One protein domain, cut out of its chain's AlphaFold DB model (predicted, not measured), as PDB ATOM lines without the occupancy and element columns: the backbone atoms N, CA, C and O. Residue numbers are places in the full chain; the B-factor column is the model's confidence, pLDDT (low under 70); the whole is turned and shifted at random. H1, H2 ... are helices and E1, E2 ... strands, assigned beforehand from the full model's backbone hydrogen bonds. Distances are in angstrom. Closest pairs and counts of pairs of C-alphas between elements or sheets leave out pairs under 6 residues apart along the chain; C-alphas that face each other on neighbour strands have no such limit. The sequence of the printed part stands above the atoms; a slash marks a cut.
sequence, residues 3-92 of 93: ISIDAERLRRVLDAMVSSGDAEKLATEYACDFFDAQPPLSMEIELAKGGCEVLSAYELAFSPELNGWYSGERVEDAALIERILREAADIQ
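This is residues 3 to 92 of the 93 residues of an uncharacterized protein of Candidatus Hydrogenedens sp (UniProt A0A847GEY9). Picture a strongly twisted sheet of five strands with two helices over one face: H1 crosses the strands, and H2 touches it about perpendicular, only just, at 70.2 degrees. The E4-E5 hairpin reaches far to one end of the longest axis. The 90 printed residues run H1 E1 E2 E3 E4 E5 H2; the sheet, in that strand order, is antiparallel and the class mixed. It is compact, radius of gyration of the C-alphas 12.6 A, and only just elongated, spanning 42 by 28 by 26 A.

Find C-alpha 7 at (1.669, -1.932, 35.319); there H1 begins, residues 7 to 20, 19.8 A long. Next come E1, residues 23 to 25, E2, 29 to 34, and E3, 41 to 48, 20.4 A. E4, residues 51 to 63, covers 33.0 A and bends by 66 degrees at residue 55. E5 holds 68 to 74, 18.5 A; H2, 78 to 90, runs 18.2 A to C-alpha 90 at (14.684, -2.229, 32.919).

The strands form a meander, each the antiparallel neighbour of the one before. Look for N 24 and O 31 at 2.8 A in E1 and E2, N 32 and O 43 at 2.8 A in E2 and E3, N 42 and O 58 at 2.9 A in E3 and E4, and N 61 and O 70 at 2.9 A in E4 and E5. H1 is on the sheet at a height of 8.3 A, across the strands, at 67 degrees to E2 on the local plane. H2 is on the same face, near E4. H1 and H2 touch, closest C-alphas Leu 10 and Ala 89 at 5.9 A, only just about perpendicular at 70.2 degrees. In both helices every O i to N i+4 pair is within hydrogen-bond range.

The C-alphas farthest apart, Lys 49 and Glu 65, are 42.6 A apart. The printed part has no cut and no long link. Residues 91 to 92 have pLDDT under 70.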
ATOM      1  N   ILE A   3      -0.515  -7.122  26.976       95.38
ATOM      2  CA  ILE A   3       0.841  -7.493  27.390       95.38
ATOM      3  C   ILE A   3       0.876  -7.620  28.912       95.38
ATOM      4  O   ILE A   3       0.429  -6.723  29.628       95.38
ATOM      5  N   SER A   4       1.389  -8.746  29.417       94.44
ATOM      6  CA  SER A   4       1.516  -8.972  30.858       94.44
ATOM      7  C   SER A   4       2.852  -8.434  31.365       94.44
ATOM      8  O   SER A   4       3.913  -9.021  31.159       94.44
ATOM      9  N   ILE A   5       2.786  -7.299  32.048       91.31
ATOM     10  CA  ILE A   5       3.931  -6.596  32.624       91.31
ATOM     11  C   ILE A   5       3.505  -5.950  33.947       91.31
ATOM     12  O   ILE A   5       2.316  -5.829  34.239       91.31
ATOM     13  N   ASP A   6       4.458  -5.568  34.790       92.19
ATOM     14  CA  ASP A   6       4.137  -4.791  35.985       92.19
ATOM     15  C   ASP A   6       3.637  -3.397  35.572       92.19
ATOM     16  O   ASP A   6       4.411  -2.549  35.126       92.19
ATOM     17  N   ALA A   7       2.327  -3.174  35.710       91.50
ATOM     18  CA  ALA A   7       1.669  -1.932  35.319       91.50
ATOM     19  C   ALA A   7       2.183  -0.711  36.098       91.50
ATOM     20  O   ALA A   7       2.243   0.380  35.541       91.50
ATOM     21  N   GLU A   8       2.580  -0.873  37.365       91.75
ATOM     22  CA  GLU A   8       3.124   0.228  38.164       91.75
ATOM     23  C   GLU A   8       4.534   0.596  37.706       91.75
ATOM     24  O   GLU A   8       4.873   1.779  37.623       91.75
ATOM     25  N   ARG A   9       5.350  -0.407  37.363       91.31
ATOM     26  CA  ARG A   9       6.681  -0.168  36.801       91.31
ATOM     27  C   ARG A   9       6.594   0.490  35.429       91.31
ATOM     28  O   ARG A   9       7.260   1.498  35.207       91.31
ATOM     29  N   LEU A  10       5.733  -0.027  34.552       94.06
ATOM     30  CA  LEU A  10       5.501   0.557  33.234       94.06
ATOM     31  C   LEU A  10       5.000   2.002  33.356       94.06
ATOM     32  O   LEU A  10       5.550   2.885  32.710       94.06
ATOM     33  N   ARG A  11       4.043   2.279  34.253       94.00
ATOM     34  CA  ARG A  11       3.549   3.642  34.505       94.00
ATOM     35  C   ARG A  11       4.669   4.624  34.844       94.00
ATOM     36  O   ARG A  11       4.671   5.727  34.315       94.00
ATOM     37  N   ARG A  12       5.620   4.238  35.704       93.31
ATOM     38  CA  ARG A  12       6.759   5.103  36.068       93.31
ATOM     39  C   ARG A  12       7.629   5.444  34.866       93.31
ATOM     40  O   ARG A  12       8.049   6.589  34.749       93.31
ATOM     41  N   VAL A  13       7.878   4.473  33.987       92.38
ATOM     42  CA  VAL A  13       8.651   4.698  32.759       92.38
ATOM     43  C   VAL A  13       7.893   5.598  31.795       92.38
ATOM     44  O   VAL A  13       8.463   6.569  31.312       92.38
ATOM     45  N   LEU A  14       6.600   5.354  31.583       94.56
ATOM     46  CA  LEU A  14       5.781   6.197  30.715       94.56
ATOM     47  C   LEU A  14       5.687   7.637  31.243       94.56
ATOM     48  O   LEU A  14       5.872   8.583  30.486       94.56
ATOM     49  N   ASP A  15       5.484   7.830  32.549       94.69
ATOM     50  CA  ASP A  15       5.484   9.161  33.171       94.69
ATOM     51  C   ASP A  15       6.872   9.850  33.056       94.69
ATOM     52  O   ASP A  15       6.954  11.075  32.911       94.69
ATOM     53  N   ALA A  16       7.972   9.085  33.076       93.06
ATOM     54  CA  ALA A  16       9.318   9.607  32.828       93.06
ATOM     55  C   ALA A  16       9.519  10.021  31.359       93.06
ATOM     56  O   ALA A  16      10.051  11.102  31.115       93.06
ATOM     57  N   MET A  17       9.025   9.233  30.397       94.44
ATOM     58  CA  MET A  17       9.047   9.579  28.966       94.44
ATOM     59  C   MET A  17       8.217  10.832  28.664       94.44
ATOM     60  O   MET A  17       8.613  11.676  27.864       94.44
ATOM     61  N   VAL A  18       7.093  11.022  29.363       95.00
ATOM     62  CA  VAL A  18       6.314  12.269  29.268       95.00
ATOM     63  C   VAL A  18       7.141  13.470  29.725       95.00
ATOM     64  O   VAL A  18       7.028  14.561  29.173       95.00
ATOM     65  N   SER A  19       8.005  13.276  30.721       92.06
ATOM     66  CA  SER A  19       8.886  14.332  31.220       92.06
ATOM     67  C   SER A  19      10.069  14.615  30.284       92.06
ATOM     68  O   SER A  19      10.564  15.743  30.285       92.06
ATOM     69  N   SER A  20      10.527  13.632  29.496       90.19
ATOM     70  CA  SER A  20      11.579  13.822  28.481       90.19
ATOM     71  C   SER A  20      11.051  14.359  27.148       90.19
ATOM     72  O   SER A  20      11.824  14.933  26.384       90.19
ATOM     73  N   GLY A  21       9.745  14.238  26.901       90.62
ATOM     74  CA  GLY A  21       9.105  14.630  25.645       90.62
ATOM     75  C   GLY A  21       8.996  13.497  24.622       90.62
ATOM     76  O   GLY A  21       8.521  13.743  23.519       90.62
ATOM     77  N   ASP A  22       9.383  12.274  24.992       92.00
ATOM     78  CA  ASP A  22       9.286  11.073  24.144       92.00
ATOM     79  C   ASP A  22       7.925  10.369  24.273       92.00
ATOM     80  O   ASP A  22       7.649   9.370  23.606       92.00
ATOM     81  N   ALA A  23       7.064  10.871  25.157       95.50
ATOM     82  CA  ALA A  23       5.681  10.446  25.252       95.50
ATOM     83  C   ALA A  23       4.742  11.624  25.521       95.50
ATOM     84  O   ALA A  23       5.107  12.628  26.132       95.50
ATOM     85  N   GLU A  24       3.490  11.457  25.124       96.12
ATOM     86  CA  GLU A  24       2.381  12.320  25.487       96.12
ATOM     87  C   GLU A  24       1.361  11.512  26.288       96.12
ATOM     88  O   GLU A  24       0.948  10.416  25.900       96.12
ATOM     89  N   LYS A  25       0.940  12.061  27.429       95.38
ATOM     90  CA  LYS A  25      -0.165  11.495  28.197       95.38
ATOM     91  C   LYS A  25      -1.477  12.056  27.673       95.38
ATOM     92  O   LYS A  25      -1.744  13.248  27.817       95.38
ATOM     93  N   LEU A  26      -2.301  11.180  27.120       92.69
ATOM     94  CA  LEU A  26      -3.651  11.487  26.673       92.69
ATOM     95  C   LEU A  26      -4.643  11.229  27.826       92.69
ATOM     96  O   LEU A  26      -4.264  11.178  28.999       92.69
ATOM     97  N   ALA A  27      -5.940  11.119  27.530       90.50
ATOM     98  CA  ALA A  27      -6.968  11.001  28.568       90.50
ATOM     99  C   ALA A  27      -6.818   9.726  29.423       90.50
ATOM    100  O   ALA A  27      -6.797   9.809  30.653       90.50
ATOM    101  N   THR A  28      -6.717   8.559  28.782       89.50
ATOM    102  CA  THR A  28      -6.553   7.251  29.452       89.50
ATOM    103  C   THR A  28      -5.326   6.475  28.977       89.50
ATOM    104  O   THR A  28      -4.950   5.479  29.593       89.50
ATOM    105  N   GLU A  29      -4.668   6.962  27.931       95.31
ATOM    106  CA  GLU A  29      -3.592   6.288  27.215       95.31
ATOM    107  C   GLU A  29      -2.325   7.154  27.159       95.31
ATOM    108  O   GLU A  29      -2.340   8.354  27.447       95.31
ATOM    109  N   TYR A  30      -1.223   6.518  26.789       97.56
ATOM    110  CA  TYR A  30       0.062   7.142  26.518       97.56
ATOM    111  C   TYR A  30       0.399   6.920  25.046       97.56
ATOM    112  O   TYR A  30       0.387   5.777  24.596       97.56
ATOM    113  N   ALA A  31       0.717   7.985  24.318       97.19
ATOM    114  CA  ALA A  31       1.365   7.897  23.013       97.19
ATOM    115  C   ALA A  31       2.874   8.018  23.236       97.19
ATOM    116  O   ALA A  31       3.310   8.986  23.853       97.19
ATOM    117  N   CYS A  32       3.664   7.034  22.817       96.31
ATOM    118  CA  CYS A  32       5.078   6.931  23.185       96.31
ATOM    119  C   CYS A  32       5.918   6.507  21.985       96.31
ATOM    120  O   CYS A  32       5.597   5.509  21.337       96.31
ATOM    121  N   ASP A  33       7.038   7.190  21.775       96.50
ATOM    122  CA  ASP A  33       8.023   6.828  20.766       96.50
ATOM    123  C   ASP A  33       9.250   6.198  21.436       96.50
ATOM    124  O   ASP A  33       9.986   6.818  22.201       96.50
ATOM    125  N   PHE A  34       9.485   4.924  21.142       95.56
ATOM    126  CA  PHE A  34      10.636   4.162  21.607       95.56
ATOM    127  C   PHE A  34      11.751   4.220  20.557       95.56
ATOM    128  O   PHE A  34      11.997   3.242  19.848       95.56
ATOM    129  N   PHE A  35      12.421   5.369  20.436       94.00
ATOM    130  CA  PHE A  35      13.462   5.594  19.418       94.00
ATOM    131  C   PHE A  35      14.670   4.654  19.543       94.00
ATOM    132  O   PHE A  35      15.245   4.256  18.532       94.00
ATOM    133  N   ASP A  36      15.029   4.274  20.771       91.88
ATOM    134  CA  ASP A  36      16.172   3.394  21.051       91.88
ATOM    135  C   ASP A  36      15.834   1.897  20.928       91.88
ATOM    136  O   ASP A  36      16.728   1.046  20.985       91.88
ATOM    137  N   ALA A  37      14.555   1.553  20.741       94.12
ATOM    138  CA  ALA A  37      14.147   0.170  20.531       94.12
ATOM    139  C   ALA A  37      14.666  -0.376  19.191       94.12
ATOM    140  O   ALA A  37      15.023   0.362  18.273       94.12
ATOM    141  N   GLN A  38      14.711  -1.704  19.071       92.38
ATOM    142  CA  GLN A  38      15.122  -2.389  17.844       92.38
ATOM    143  C   GLN A  38      14.045  -3.405  17.424       92.38
ATOM    144  O   GLN A  38      13.975  -4.473  18.042       92.38
ATOM    145  N   PRO A  39      13.218  -3.106  16.399       94.06
ATOM    146  CA  PRO A  39      13.157  -1.831  15.670       94.06
ATOM    147  C   PRO A  39      12.592  -0.685  16.538       94.06
ATOM    148  O   PRO A  39      11.926  -0.970  17.537       94.06
ATOM    149  N   PRO A  40      12.831   0.591  16.176       96.50
ATOM    150  CA  PRO A  40      12.181   1.735  16.813       96.50
ATOM    151  C   PRO A  40      10.673   1.678  16.590       96.50
ATOM    152  O   PRO A  40      10.242   1.420  15.465       96.50
ATOM    153  N   LEU A  41       9.869   1.920  17.627       97.56
ATOM    154  CA  LEU A  41       8.408   1.798  17.552       97.56
ATOM    155  C   LEU A  41       7.705   3.027  18.131       97.56
ATOM    156  O   LEU A  41       8.130   3.546  19.157       97.56
ATOM    157  N   SER A  42       6.585   3.416  17.529       97.44
ATOM    158  CA  SER A  42       5.593   4.315  18.129       97.44
ATOM    159  C   SER A  42       4.414   3.487  18.630       97.44
ATOM    160  O   SER A  42       3.951   2.598  17.905       97.44
ATOM    161  N   MET A  43       3.948   3.724  19.856       97.69
ATOM    162  CA  MET A  43       2.869   2.949  20.478       97.69
ATOM    163  C   MET A  43       1.855   3.815  21.217       97.69
ATOM    164  O   MET A  43       2.219   4.743  21.936       97.69
ATOM    165  N   GLU A  44       0.592   3.399  21.149       97.75
ATOM    166  CA  GLU A  44      -0.471   3.852  22.050       97.75
ATOM    167  C   GLU A  44      -0.734   2.780  23.111       97.75
ATOM    168  O   GLU A  44      -1.040   1.624  22.790       97.75
ATOM    169  N   ILE A  45      -0.593   3.150  24.383       97.75
ATOM    170  CA  ILE A  45      -0.608   2.227  25.519       97.75
ATOM    171  C   ILE A  45      -1.630   2.685  26.555       97.75
ATOM    172  O   ILE A  45      -1.494   3.748  27.157       97.75
ATOM    173  N   GLU A  46      -2.604   1.832  26.848       97.50
ATOM    174  CA  GLU A  46      -3.512   1.987  27.981       97.50
ATOM    175  C   GLU A  46      -3.086   1.055  29.126       97.50
ATOM    176  O   GLU A  46      -2.871  -0.146  28.946       97.50
ATOM    177  N   LEU A  47      -2.937   1.596  30.337       95.25
ATOM    178  CA  LEU A  47      -2.582   0.792  31.510       95.25
ATOM    179  C   LEU A  47      -3.793  -0.001  32.008       95.25
ATOM    180  O   LEU A  47      -4.884   0.539  32.182       95.25
ATOM    181  N   ALA A  48      -3.585  -1.280  32.324       92.31
ATOM    182  CA  ALA A  48      -4.639  -2.174  32.786       92.31
ATOM    183  C   ALA A  48      -4.203  -2.972  34.023       92.31
ATOM    184  O   ALA A  48      -3.023  -3.100  34.356       92.31
ATOM    185  N   LYS A  49      -5.164  -3.568  34.733       88.25
ATOM    186  CA  LYS A  49      -4.839  -4.440  35.867       88.25
ATOM    187  C   LYS A  49      -4.037  -5.656  35.380       88.25
ATOM    188  O   LYS A  49      -4.572  -6.489  34.653       88.25
ATOM    189  N   GLY A  50      -2.793  -5.786  35.844       85.88
ATOM    190  CA  GLY A  50      -1.900  -6.900  35.497       85.88
ATOM    191  C   GLY A  50      -1.083  -6.706  34.213       85.88
ATOM    192  O   GLY A  50      -0.507  -7.683  33.729       85.88
ATOM    193  N   GLY A  51      -1.047  -5.487  33.661       93.75
ATOM    194  CA  GLY A  51      -0.242  -5.163  32.485       93.75
ATOM    195  C   GLY A  51      -0.702  -3.912  31.757       93.75
ATOM    196  O   GLY A  51      -1.041  -2.900  32.368       93.75
ATOM    197  N   CYS A  52      -0.717  -3.992  30.436       96.06
ATOM    198  CA  CYS A  52      -1.226  -2.933  29.580       96.06
ATOM    199  C   CYS A  52      -1.933  -3.505  28.355       96.06
ATOM    200  O   CYS A  52      -1.803  -4.686  28.006       96.06
ATOM    201  N   GLU A  53      -2.690  -2.640  27.703       97.25
ATOM    202  CA  GLU A  53      -3.220  -2.846  26.374       97.25
ATOM    203  C   GLU A  53      -2.516  -1.899  25.402       97.25
ATOM    204  O   GLU A  53      -2.561  -0.686  25.548       97.25
ATOM    205  N   VAL A  54      -1.846  -2.473  24.407       97.25
ATOM    206  CA  VAL A  54      -1.249  -1.745  23.286       97.25
ATOM    207  C   VAL A  54      -2.311  -1.603  22.203       97.25
ATOM    208  O   VAL A  54      -2.684  -2.593  21.564       97.25
ATOM    209  N   LEU A  55      -2.855  -0.402  22.052       97.06
ATOM    210  CA  LEU A  55      -3.961  -0.090  21.143       97.06
ATOM    211  C   LEU A  55      -3.470  -0.041  19.693       97.06
ATOM    212  O   LEU A  55      -4.100  -0.580  18.772       97.06
ATOM    213  N   SER A  56      -2.278   0.516  19.507       96.88
ATOM    214  CA  SER A  56      -1.587   0.558  18.232       96.88
ATOM    215  C   SER A  56      -0.072   0.515  18.427       96.88
ATOM    216  O   SER A  56       0.446   0.907  19.473       96.88
ATOM    217  N   ALA A  57       0.624  -0.035  17.433       98.00
ATOM    218  CA  ALA A  57       2.076  -0.063  17.370       98.00
ATOM    219  C   ALA A  57       2.510  -0.004  15.902       98.00
ATOM    220  O   ALA A  57       1.980  -0.749  15.071       98.00
ATOM    221  N   TYR A  58       3.461   0.869  15.596       98.19
ATOM    222  CA  TYR A  58       4.015   1.044  14.255       98.19
ATOM    223  C   TYR A  58       5.529   1.142  14.323       98.19
ATOM    224  O   TYR A  58       6.064   1.755  15.246       98.19
ATOM    225  N   GLU A  59       6.214   0.574  13.335       97.44
ATOM    226  CA  GLU A  59       7.641   0.834  13.166       97.44
ATOM    227  C   GLU A  59       7.880   2.316  12.894       97.44
ATOM    228  O   GLU A  59       7.097   2.973  12.208       97.44
ATOM    229  N   LEU A  60       8.974   2.845  13.423       96.75
ATOM    230  CA  LEU A  60       9.462   4.177  13.122       96.75
ATOM    231  C   LEU A  60      10.690   4.057  12.225       96.75
ATOM    232  O   LEU A  60      11.675   3.398  12.558       96.75
ATOM    233  N   ALA A  61      10.638   4.736  11.084       94.75
ATOM    234  CA  ALA A  61      11.745   4.844  10.150       94.75
ATOM    235  C   ALA A  61      12.253   6.285  10.110       94.75
ATOM    236  O   ALA A  61      11.496   7.222   9.841       94.75
ATOM    237  N   PHE A  62      13.548   6.470  10.361       93.81
ATOM    238  CA  PHE A  62      14.186   7.770  10.200       93.81
ATOM    239  C   PHE A  62      14.474   8.032   8.720       93.81
ATOM    240  O   PHE A  62      15.116   7.220   8.051       93.81
ATOM    241  N   SER A  63      14.034   9.183   8.217       94.38
ATOM    242  CA  SER A  63      14.393   9.699   6.898       94.38
ATOM    243  C   SER A  63      15.478  10.768   7.046       94.38
ATOM    244  O   SER A  63      15.178  11.877   7.498       94.38
ATOM    245  N   PRO A  64      16.732  10.493   6.635       94.38
ATOM    246  CA  PRO A  64      17.800  11.491   6.665       94.38
ATOM    247  C   PRO A  64      17.539  12.681   5.740       94.38
ATOM    248  O   PRO A  64      17.965  13.791   6.041       94.38
ATOM    249  N   GLU A  65      16.838  12.461   4.623       95.38
ATOM    250  CA  GLU A  65      16.503  13.515   3.656       95.38
ATOM    251  C   GLU A  65      15.574  14.565   4.269       95.38
ATOM    252  O   GLU A  65      15.772  15.764   4.080       95.38
ATOM    253  N   LEU A  66      14.578  14.109   5.027       93.19
ATOM    254  CA  LEU A  66      13.586  14.971   5.668       93.19
ATOM    255  C   LEU A  66      13.962  15.335   7.109       93.19
ATOM    256  O   LEU A  66      13.282  16.149   7.728       93.19
ATOM    257  N   ASN A  67      15.047  14.750   7.629       94.12
ATOM    258  CA  ASN A  67      15.503  14.871   9.010       94.12
ATOM    259  C   ASN A  67      14.368  14.629  10.022       94.12
ATOM    260  O   ASN A  67      14.109  15.456  10.898       94.12
ATOM    261  N   GLY A  68      13.657  13.509   9.869       92.50
ATOM    262  CA  GLY A  68      12.480  13.201  10.679       92.50
ATOM    263  C   GLY A  68      12.136  11.716  10.726       92.50
ATOM    264  O   GLY A  68      12.590  10.934   9.890       92.50
ATOM    265  N   TRP A  69      11.328  11.345  11.716       94.81
ATOM    266  CA  TRP A  69      10.803   9.993  11.905       94.81
ATOM    267  C   TRP A  69       9.398   9.865  11.321       94.81
ATOM    268  O   TRP A  69       8.593  10.791  11.413       94.81
ATOM    269  N   TYR A  70       9.114   8.708  10.726       93.56
ATOM    270  CA  TYR A  70       7.836   8.414  10.085       93.56
ATOM    271  C   TYR A  70       7.354   7.018  10.455       93.56
ATOM    272  O   TYR A  70       8.148   6.078  10.509       93.56
ATOM    273  N   SER A  71       6.045   6.885  10.662       94.38
ATOM    274  CA  SER A  71       5.407   5.592  10.882       94.38
ATOM    275  C   SER A  71       5.451   4.747   9.608       94.38
ATOM    276  O   SER A  71       5.046   5.195   8.533       94.38
ATOM    277  N   GLY A  72       5.955   3.528   9.750       93.06
ATOM    278  CA  GLY A  72       5.997   2.497   8.727       93.06
ATOM    279  C   GLY A  72       4.879   1.478   8.919       93.06
ATOM    280  O   GLY A  72       3.700   1.824   9.027       93.06
ATOM    281  N   GLU A  73       5.251   0.201   8.929       95.69
ATOM    282  CA  GLU A  73       4.297  -0.899   9.024       95.69
ATOM    283  C   GLU A  73       3.716  -1.045  10.436       95.69
ATOM    284  O   GLU A  73       4.359  -0.743  11.444       95.69
ATOM    285  N   ARG A  74       2.466  -1.519  10.500       96.88
ATOM    286  CA  ARG A  74       1.815  -1.872  11.763       96.88
ATOM    287  C   ARG A  74       2.466  -3.131  12.324       96.88
ATOM    288  O   ARG A  74       2.579  -4.133  11.622       96.88
ATOM    289  N   VAL A  75       2.807  -3.102  13.606       97.44
ATOM    290  CA  VAL A  75       3.402  -4.237  14.315       97.44
ATOM    291  C   VAL A  75       2.331  -4.965  15.117       97.44
ATOM    292  O   VAL A  75       1.676  -4.383  15.980       97.44
ATOM    293  N   GLU A  76       2.169  -6.261  14.851       96.50
ATOM    294  CA  GLU A  76       1.233  -7.140  15.574       96.50
ATOM    295  C   GLU A  76       1.946  -8.246  16.375       96.50
ATOM    296  O   GLU A  76       1.302  -9.120  16.957       96.50
ATOM    297  N   ASP A  77       3.281  -8.207  16.436       96.88
ATOM    298  CA  ASP A  77       4.087  -9.173  17.182       96.88
ATOM    299  C   ASP A  77       4.088  -8.856  18.689       96.88
ATOM    300  O   ASP A  77       4.765  -7.946  19.175       96.88
ATOM    301  N   ALA A  78       3.325  -9.655  19.440       96.06
ATOM    302  CA  ALA A  78       3.219  -9.567  20.893       96.06
ATOM    303  C   ALA A  78       4.552  -9.757  21.619       96.06
ATOM    304  O   ALA A  78       4.817  -9.054  22.591       96.06
ATOM    305  N   ALA A  79       5.381 -10.698  21.161       95.75
ATOM    306  CA  ALA A  79       6.641 -11.018  21.819       95.75
ATOM    307  C   ALA A  79       7.659  -9.891  21.619       95.75
ATOM    308  O   ALA A  79       8.389  -9.541  22.548       95.75
ATOM    309  N   LEU A  80       7.670  -9.286  20.428       96.38
ATOM    310  CA  LEU A  80       8.487  -8.111  20.145       96.38
ATOM    311  C   LEU A  80       8.100  -6.926  21.036       96.38
ATOM    312  O   LEU A  80       8.961  -6.324  21.678       96.38
ATOM    313  N   ILE A  81       6.805  -6.616  21.095       96.69
ATOM    314  CA  ILE A  81       6.286  -5.493  21.880       96.69
ATOM    315  C   ILE A  81       6.526  -5.716  23.375       96.69
ATOM    316  O   ILE A  81       6.989  -4.812  24.066       96.69
ATOM    317  N   GLU A  82       6.292  -6.928  23.879       95.69
ATOM    318  CA  GLU A  82       6.597  -7.268  25.268       95.69
ATOM    319  C   GLU A  82       8.079  -7.066  25.591       95.69
ATOM    320  O   GLU A  82       8.404  -6.478  26.624       95.69
ATOM    321  N   ARG A  83       8.980  -7.520  24.713       95.44
ATOM    322  CA  ARG A  83      10.423  -7.346  24.897       95.44
ATOM    323  C   ARG A  83      10.797  -5.869  25.004       95.44
ATOM    324  O   ARG A  83      11.483  -5.506  25.952       95.44
ATOM    325  N   ILE A  84      10.311  -5.029  24.092       95.44
ATOM    326  CA  ILE A  84      10.614  -3.589  24.080       95.44
ATOM    327  C   ILE A  84      10.103  -2.905  25.351       95.44
ATOM    328  O   ILE A  84      10.836  -2.147  25.982       95.44
ATOM    329  N   LEU A  85       8.879  -3.220  25.786       94.81
ATOM    330  CA  LEU A  85       8.321  -2.658  27.019       94.81
ATOM    331  C   LEU A  85       9.093  -3.104  28.268       94.81
ATOM    332  O   LEU A  85       9.233  -2.328  29.214       94.81
ATOM    333  N   ARG A  86       9.606  -4.340  28.288       92.62
ATOM    334  CA  ARG A  86      10.464  -4.835  29.374       92.62
ATOM    335  C   ARG A  86      11.824  -4.147  29.377       92.62
ATOM    336  O   ARG A  86      12.236  -3.674  30.428       92.62
ATOM    337  N   GLU A  87      12.469  -4.037  28.219       92.44
ATOM    338  CA  GLU A  87      13.746  -3.330  28.065       92.44
ATOM    339  C   GLU A  87      13.614  -1.871  28.530       92.44
ATOM    340  O   GLU A  87      14.385  -1.427  29.378       92.44
ATOM    341  N   ALA A  88      12.572  -1.156  28.094       88.88
ATOM    342  CA  ALA A  88      12.294   0.206  28.552       88.88
ATOM    343  C   ALA A  88      12.063   0.286  30.076       88.88
ATOM    344  O   ALA A  88      12.513   1.230  30.725       88.88
ATOM    345  N   ALA A  89      11.397  -0.714  30.664       84.62
ATOM    346  CA  ALA A  89      11.177  -0.802  32.108       84.62
ATOM    347  C   ALA A  89      12.446  -1.135  32.918       84.62
ATOM    348  O   ALA A  89      12.504  -0.818  34.112       84.62
ATOM    349  N   ASP A  90      13.437  -1.778  32.295       79.56
ATOM    350  CA  ASP A  90      14.684  -2.229  32.919       79.56
ATOM    351  C   ASP A  90      15.833  -1.208  32.838       79.56
ATOM    352  O   ASP A  90      16.721  -1.254  33.682       79.56
ATOM    353  N   ILE A  91      15.797  -0.237  31.919       61.06
ATOM    354  CA  ILE A  91      16.886   0.742  31.680       61.06
ATOM    355  C   ILE A  91      16.999   1.854  32.763       61.06
ATOM    356  O   ILE A  91      17.814   2.765  32.655       61.06
ATOM    357  N   GLN A  92      16.241   1.791  33.862       51.31
ATOM    358  CA  GLN A  92      16.276   2.795  34.942       51.31
ATOM    359  C   GLN A  92      16.925   2.228  36.227       51.31
ATOM    360  O   GLN A  92      16.227   2.008  37.219       51.31
TER     361      GLN A  92